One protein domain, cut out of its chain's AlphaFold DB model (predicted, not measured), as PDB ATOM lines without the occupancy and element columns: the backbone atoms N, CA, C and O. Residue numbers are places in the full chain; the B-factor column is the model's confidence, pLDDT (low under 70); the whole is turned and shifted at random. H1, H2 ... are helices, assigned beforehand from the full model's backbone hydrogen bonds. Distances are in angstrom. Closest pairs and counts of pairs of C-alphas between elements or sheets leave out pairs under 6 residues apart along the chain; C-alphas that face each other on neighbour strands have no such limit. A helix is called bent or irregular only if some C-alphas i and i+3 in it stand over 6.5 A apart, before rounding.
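This is residues 2 to 54 of the 95 residues of the protein "Dual specificity phosphatase 22" of Cyprinodon variegatus (UniProt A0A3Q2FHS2). Three helices make a loose, open U: H2 is the base, H3 slopes away from one end of it, and H1 with the link of residues 19 to 25 makes the other side. H1 begins near H2 and slopes away from it, the link folds back to the start of H2, and the first residues, 2 to 7, lie in the space between H1 and H3. The printed part has 53 residues with three named helices, in the order H1, H2, H3 along the chain, and no named strand; the class is all helix. The whole is loose, with a radius of gyration of the C-alphas of 12.5 A, and only just flat, with spans of 35 by 23 by 13 A.

H2, residues 26 to 38, is the longest helix, with 13 residues. H1, residues 8 to 18, only just touches H2, with 3 pairs of C-alphas within 8 A. H2 touches H1 with residues 32 to 36 alone, and the closest C-alphas of the two helices, those of Trp 8 and Leu 32, are 6.1 A apart. H1 and H2 run opposite ways at a steep tilt of 52 degrees, with their centres 14.5 A apart. H3, residues 40 to 51, is near H2, with 6 pairs of C-alphas within 10 A, and the two meet only through their link. H1 and H3 are apart. In H1, H2 and H3 every pair of backbone O of residue i and N of residue i+4 is within hydrogen-bond range.

H2 runs 18.3 A from C-alpha 26 at (81.380, -28.453, -65.195) to C-alpha 38 at (98.065, -22.966, -70.262). H3 is 16.2 A long from the C-alpha of Leu 40 to that of Tyr 51, which is at (108.776, -16.786, -52.572). H1 is 15.5 A long and begins at C-alpha 8, at (93.884, -30.257, -60.801). No helix is bent or irregular.

The two C-alphas farthest apart in the domain, those of Cys 21 and Glu 49, are 34.8 A apart. The first and last printed C-alphas, those of Thr 2 and Asn 54, are 11.9 A apart. Residues 16 to 21, of which 16 to 18 belong to H1, stand free. The link from H1 to H2, 7 residues, is short, and the link from H2 to H3, 1 residue, is tight; no link is long. The printed part has no cut. The mean pLDDT of the printed part is 94.8, and no printed residue is under 70 in this predicted model.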
ATOM      1  N   THR A   2      99.308 -25.539 -58.044       92.38
ATOM      2  CA  THR A   2     100.332 -24.482 -58.211       92.38
ATOM      3  C   THR A   2     101.466 -24.567 -57.192       92.38
ATOM      4  O   THR A   2     102.620 -24.593 -57.584       92.38
ATOM      5  N   VAL A   3     101.160 -24.658 -55.895       89.69
ATOM      6  CA  VAL A   3     102.196 -24.796 -54.845       89.69
ATOM      7  C   VAL A   3     102.780 -26.212 -54.826       89.69
ATOM      8  O   VAL A   3     103.974 -26.410 -54.638       89.69
ATOM      9  N   THR A   4     101.919 -27.198 -55.070       90.94
ATOM     10  CA  THR A   4     102.253 -28.625 -55.161       90.94
ATOM     11  C   THR A   4     102.519 -29.041 -56.608       90.94
ATOM     12  O   THR A   4     101.838 -28.541 -57.501       90.94
ATOM     13  N   GLY A   5     103.332 -30.067 -56.854       91.12
ATOM     14  CA  GLY A   5     103.620 -30.637 -58.181       91.12
ATOM     15  C   GLY A   5     102.437 -31.319 -58.891       91.12
ATOM     16  O   GLY A   5     102.529 -31.641 -60.074       91.12
ATOM     17  N   ARG A   6     101.300 -31.472 -58.212       94.69
ATOM     18  CA  ARG A   6     100.109 -32.218 -58.664       94.69
ATOM     19  C   ARG A   6      99.243 -31.508 -59.702       94.69
ATOM     20  O   ARG A   6      99.223 -30.282 -59.739       94.69
ATOM     21  N   GLY A   7      98.453 -32.261 -60.461       96.25
ATOM     22  CA  GLY A   7      97.415 -31.705 -61.344       96.25
ATOM     23  C   GLY A   7      96.141 -31.275 -60.600       96.25
ATOM     24  O   GLY A   7      95.990 -31.491 -59.387       96.25
ATOM     25  N   TRP A   8      95.187 -30.678 -61.309       97.25
ATOM     26  CA  TRP A   8      93.884 -30.257 -60.801       97.25
ATOM     27  C   TRP A   8      93.040 -31.456 -60.369       97.25
ATOM     28  O   TRP A   8      92.349 -31.379 -59.352       97.25
ATOM     29  N   VAL A   9      93.141 -32.585 -61.081       96.75
ATOM     30  CA  VAL A   9      92.410 -33.823 -60.763       96.75
ATOM     31  C   VAL A   9      92.841 -34.366 -59.403       96.75
ATOM     32  O   VAL A   9      92.003 -34.610 -58.534       96.75
ATOM     33  N   GLU A  10      94.149 -34.511 -59.193       96.56
ATOM     34  CA  GLU A  10      94.716 -34.957 -57.918       96.56
ATOM     35  C   GLU A  10      94.425 -33.957 -56.797       96.56
ATOM     36  O   GLU A  10      94.037 -34.346 -55.697       96.56
ATOM     37  N   SER A  11      94.539 -32.657 -57.086       96.75
ATOM     38  CA  SER A  11      94.216 -31.601 -56.119       96.75
ATOM     39  C   SER A  11      92.749 -31.688 -55.678       96.75
ATOM     40  O   SER A  11      92.451 -31.662 -54.484       96.75
ATOM     41  N   LEU A  12      91.816 -31.871 -56.618       96.62
ATOM     42  CA  LEU A  12      90.394 -32.035 -56.320       96.62
ATOM     43  C   LEU A  12      90.110 -33.343 -55.570       96.62
ATOM     44  O   LEU A  12      89.259 -33.369 -54.678       96.62
ATOM     45  N   ALA A  13      90.813 -34.427 -55.899       96.19
ATOM     46  CA  ALA A  13      90.696 -35.696 -55.190       96.19
ATOM     47  C   ALA A  13      91.140 -35.574 -53.723       96.19
ATOM     48  O   ALA A  13      90.429 -36.053 -52.835       96.19
ATOM     49  N   ALA A  14      92.245 -34.875 -53.458       96.44
ATOM     50  CA  ALA A  14      92.710 -34.588 -52.105       96.44
ATOM     51  C   ALA A  14      91.721 -33.702 -51.329       96.44
ATOM     52  O   ALA A  14      91.373 -34.015 -50.190       96.44
ATOM     53  N   ILE A  15      91.172 -32.660 -51.966       95.81
ATOM     54  CA  ILE A  15      90.119 -31.822 -51.368       95.81
ATOM     55  C   ILE A  15      88.897 -32.672 -51.005       95.81
ATOM     56  O   ILE A  15      88.365 -32.541 -49.907       95.81
ATOM     57  N   ARG A  16      88.463 -33.581 -51.887       96.00
ATOM     58  CA  ARG A  16      87.335 -34.492 -51.622       96.00
ATOM     59  C   ARG A  16      87.615 -35.493 -50.505       96.00
ATOM     60  O   ARG A  16      86.666 -35.943 -49.868       96.00
ATOM     61  N   ALA A  17      88.875 -35.853 -50.266       95.12
ATOM     62  CA  ALA A  17      89.252 -36.698 -49.137       95.12
ATOM     63  C   ALA A  17      89.012 -35.986 -47.794       95.12
ATOM     64  O   ALA A  17      88.527 -36.612 -46.856       95.12
ATOM     65  N   ALA A  18      89.290 -34.680 -47.721       94.00
ATOM     66  CA  ALA A  18      89.025 -33.860 -46.537       94.00
ATOM     67  C   ALA A  18      87.568 -33.359 -46.460       94.00
ATOM     68  O   ALA A  18      87.010 -33.211 -45.375       94.00
ATOM     69  N   ARG A  19      86.936 -33.101 -47.612       95.75
ATOM     70  CA  ARG A  19      85.586 -32.535 -47.736       95.75
ATOM     71  C   ARG A  19      84.784 -33.273 -48.817       95.75
ATOM     72  O   ARG A  19      84.748 -32.826 -49.965       95.75
ATOM     73  N   PRO A  20      84.083 -34.369 -48.470       93.06
ATOM     74  CA  PRO A  20      83.387 -35.222 -49.440       93.06
ATOM     75  C   PRO A  20      82.351 -34.507 -50.320       93.06
ATOM     76  O   PRO A  20      82.102 -34.938 -51.442       93.06
ATOM     77  N   CYS A  21      81.774 -33.397 -49.848       93.94
ATOM     78  CA  CYS A  21      80.803 -32.599 -50.602       93.94
ATOM     79  C   CYS A  21      81.426 -31.643 -51.637       93.94
ATOM     80  O   CYS A  21      80.699 -30.900 -52.295       93.94
ATOM     81  N   ALA A  22      82.753 -31.624 -51.802       95.69
ATOM     82  CA  ALA A  22      83.405 -30.800 -52.813       95.69
ATOM     83  C   ALA A  22      83.070 -31.293 -54.239       95.69
ATOM     84  O   ALA A  22      83.608 -32.288 -54.733       95.69
ATOM     85  N   GLY A  23      82.183 -30.563 -54.914       94.88
ATOM     86  CA  GLY A  23      81.734 -30.835 -56.278       94.88
ATOM     87  C   GLY A  23      81.630 -29.546 -57.091       94.88
ATOM     88  O   GLY A  23      80.543 -28.977 -57.152       94.88
ATOM     89  N   PRO A  24      82.732 -29.052 -57.686       96.12
ATOM     90  CA  PRO A  24      82.665 -27.924 -58.613       96.12
ATOM     91  C   PRO A  24      81.789 -28.273 -59.828       96.12
ATOM     92  O   PRO A  24      81.706 -29.433 -60.234       96.12
ATOM     93  N   ASN A  25      81.129 -27.267 -60.408       98.00
ATOM     94  CA  ASN A  25      80.338 -27.450 -61.627       98.00
ATOM     95  C   ASN A  25      81.238 -27.678 -62.858       98.00
ATOM     96  O   ASN A  25      82.442 -27.423 -62.820       98.00
ATOM     97  N   LEU A  26      80.643 -28.125 -63.968       97.81
ATOM     98  CA  LEU A  26      81.380 -28.453 -65.195       97.81
ATOM     99  C   LEU A  26      82.181 -27.270 -65.764       97.81
ATOM    100  O   LEU A  26      83.275 -27.476 -66.283       97.81
ATOM    101  N   GLY A  27      81.666 -26.044 -65.653       98.56
ATOM    102  CA  GLY A  27      82.377 -24.843 -66.094       98.56
ATOM    103  C   GLY A  27      83.673 -24.633 -65.311       98.56
ATOM    104  O   GLY A  27      84.723 -24.436 -65.912       98.56
ATOM    105  N   PHE A  28      83.620 -24.779 -63.986       98.38
ATOM    106  CA  PHE A  28      84.812 -24.710 -63.137       98.38
ATOM    107  C   PHE A  28      85.799 -25.848 -63.406       98.38
ATOM    108  O   PHE A  28      87.000 -25.618 -63.382       98.38
ATOM    109  N   LEU A  29      85.321 -27.061 -63.705       98.25
ATOM    110  CA  LEU A  29      86.206 -28.168 -64.086       98.25
ATOM    111  C   LEU A  29      86.988 -27.860 -65.370       98.25
ATOM    112  O   LEU A  29      88.194 -28.070 -65.406       98.25
ATOM    113  N   ARG A  30      86.324 -27.296 -66.387       98.25
ATOM    114  CA  ARG A  30      86.988 -26.861 -67.626       98.25
ATOM    115  C   ARG A  30      87.999 -25.749 -67.383       98.25
ATOM    116  O   ARG A  30      89.074 -25.779 -67.955       98.25
ATOM    117  N   GLN A  31      87.674 -24.788 -66.518       98.38
ATOM    118  CA  GLN A  31      88.613 -23.722 -66.155       98.38
ATOM    119  C   GLN A  31      89.856 -24.261 -65.436       98.38
ATOM    120  O   GLN A  31      90.949 -23.763 -65.668       98.38
ATOM    121  N   LEU A  32      89.705 -25.284 -64.587       98.06
ATOM    122  CA  LEU A  32      90.840 -25.946 -63.936       98.06
ATOM    123  C   LEU A  32      91.728 -26.696 -64.937       98.06
ATOM    124  O   LEU A  32      92.948 -26.636 -64.829       98.06
ATOM    125  N   GLU A  33      91.116 -27.384 -65.900       98.06
ATOM    126  CA  GLU A  33      91.825 -28.065 -66.988       98.06
ATOM    127  C   GLU A  33      92.565 -27.074 -67.896       98.06
ATOM    128  O   GLU A  33      93.748 -27.262 -68.168       98.06
ATOM    129  N   GLU A  34      91.900 -25.994 -68.313       98.31
ATOM    130  CA  GLU A  34      92.504 -24.921 -69.110       98.31
ATOM    131  C   GLU A  34      93.698 -24.304 -68.373       98.31
ATOM    132  O   GLU A  34      94.785 -24.207 -68.940       98.31
ATOM    133  N   PHE A  35      93.527 -23.959 -67.092       97.94
ATOM    134  CA  PHE A  35      94.591 -23.391 -66.263       97.94
ATOM    135  C   PHE A  35      95.799 -24.329 -66.148       97.94
ATOM    136  O   PHE A  35      96.937 -23.879 -66.270       97.94
ATOM    137  N   GLU A  36      95.573 -25.633 -65.946       97.62
ATOM    138  CA  GLU A  36      96.654 -26.626 -65.914       97.62
ATOM    139  C   GLU A  36      97.443 -26.678 -67.227       97.62
ATOM    140  O   GLU A  36      98.671 -26.759 -67.197       97.62
ATOM    141  N   ASN A  37      96.753 -26.590 -68.363       97.12
ATOM    142  CA  ASN A  37      97.366 -26.716 -69.683       97.12
ATOM    143  C   ASN A  37      98.050 -25.435 -70.182       97.12
ATOM    144  O   ASN A  37      98.931 -25.522 -71.037       97.12
ATOM    145  N   THR A  38      97.645 -24.261 -69.693       97.31
ATOM    146  CA  THR A  38      98.065 -22.966 -70.262       97.31
ATOM    147  C   THR A  38      98.922 -22.131 -69.317       97.31
ATOM    148  O   THR A  38      99.985 -21.667 -69.714       97.31
ATOM    149  N   GLU A  39      98.498 -21.960 -68.065       97.06
ATOM    150  CA  GLU A  39      99.067 -20.959 -67.151       97.06
ATOM    151  C   GLU A  39      99.866 -21.586 -66.002       97.06
ATOM    152  O   GLU A  39     100.722 -20.939 -65.394       97.06
ATOM    153  N   LEU A  40      99.609 -22.855 -65.674       96.62
ATOM    154  CA  LEU A  40     100.120 -23.473 -64.454       96.62
ATOM    155  C   LEU A  40     101.651 -23.506 -64.374       96.62
ATOM    156  O   LEU A  40     102.218 -23.280 -63.301       96.62
ATOM    157  N   ALA A  41     102.327 -23.812 -65.483       95.38
ATOM    158  CA  ALA A  41     103.785 -23.889 -65.516       95.38
ATOM    159  C   ALA A  41     104.430 -22.522 -65.236       95.38
ATOM    160  O   ALA A  41     105.360 -22.430 -64.431       95.38
ATOM    161  N   GLU A  42     103.895 -21.462 -65.844       96.06
ATOM    162  CA  GLU A  42     104.358 -20.087 -65.643       96.06
ATOM    163  C   GLU A  42     104.095 -19.627 -64.210       96.06
ATOM    164  O   GLU A  42     104.998 -19.119 -63.546       96.06
ATOM    165  N   TYR A  43     102.899 -19.903 -63.682       95.56
ATOM    166  CA  TYR A  43     102.563 -19.579 -62.298       95.56
ATOM    167  C   TYR A  43     103.463 -20.294 -61.290       95.56
ATOM    168  O   TYR A  43     103.840 -19.694 -60.288       95.56
ATOM    169  N   ARG A  44     103.836 -21.557 -61.534       94.69
ATOM    170  CA  ARG A  44     104.789 -22.290 -60.685       94.69
ATOM    171  C   ARG A  44     106.171 -21.642 -60.689       94.69
ATOM    172  O   ARG A  44     106.767 -21.485 -59.625       94.69
ATOM    173  N   ALA A  45     106.672 -21.274 -61.866       93.75
ATOM    174  CA  ALA A  45     107.969 -20.617 -61.998       93.75
ATOM    175  C   ALA A  45     107.973 -19.256 -61.290       93.75
ATOM    176  O   ALA A  45     108.825 -19.013 -60.437       93.75
ATOM    177  N   TRP A  46     106.962 -18.427 -61.567       95.06
ATOM    178  CA  TRP A  46     106.771 -17.131 -60.921       95.06
ATOM    179  C   TRP A  46     106.647 -17.259 -59.399       95.06
ATOM    180  O   TRP A  46     107.277 -16.514 -58.652       95.06
ATOM    181  N   TRP A  47     105.887 -18.243 -58.914       92.12
ATOM    182  CA  TRP A  47     105.721 -18.480 -57.481       92.12
ATOM    183  C   TRP A  47     107.052 -18.815 -56.797       92.12
ATOM    184  O   TRP A  47     107.353 -18.274 -55.732       92.12
ATOM    185  N   MET A  48     107.868 -19.682 -57.409       90.69
ATOM    186  CA  MET A  48     109.193 -20.023 -56.882       90.69
ATOM    187  C   MET A  48     110.175 -18.852 -56.941       90.69
ATOM    188  O   MET A  48     111.002 -18.720 -56.041       90.69
ATOM    189  N   GLU A  49     110.102 -18.005 -57.966       93.38
ATOM    190  CA  GLU A  49     110.924 -16.796 -58.059       93.38
ATOM    191  C   GLU A  49     110.581 -15.800 -56.943       93.38
ATOM    192  O   GLU A  49     111.473 -15.287 -56.270       93.38
ATOM    193  N   GLN A  50     109.288 -15.587 -56.695       93.44
ATOM    194  CA  GLN A  50     108.812 -14.595 -55.731       93.44
ATOM    195  C   GLN A  50     108.997 -15.013 -54.271       93.44
ATOM    196  O   GLN A  50     109.280 -14.166 -53.423       93.44
ATOM    197  N   TYR A  51     108.816 -16.299 -53.957       90.50
ATOM    198  CA  TYR A  51     108.776 -16.786 -52.572       90.50
ATOM    199  C   TYR A  51     109.880 -17.793 -52.230       90.50
ATOM    200  O   TYR A  51     110.043 -18.161 -51.065       90.50
ATOM    201  N   GLY A  52     110.678 -18.218 -53.211       87.38
ATOM    202  CA  GLY A  52     111.755 -19.178 -53.016       87.38
ATOM    203  C   GLY A  52     111.262 -20.615 -52.826       87.38
ATOM    204  O   GLY A  52     110.226 -21.031 -53.346       87.38
ATOM    205  N   LYS A  53     112.053 -21.414 -52.101       80.31
ATOM    206  CA  LYS A  53     111.761 -22.834 -51.864       80.31
ATOM    207  C   LYS A  53     110.775 -23.013 -50.717       80.31
ATOM    208  O   LYS A  53     110.929 -22.427 -49.647       80.31
ATOM    209  N   ASN A  54     109.818 -23.905 -50.933       78.31
ATOM    210  CA  ASN A  54     108.823 -24.256 -49.938       78.31
ATOM    211  C   ASN A  54     109.477 -24.986 -48.749       78.31
ATOM    212  O   ASN A  54     110.143 -26.002 -48.938       78.31
TER     213      ASN A  54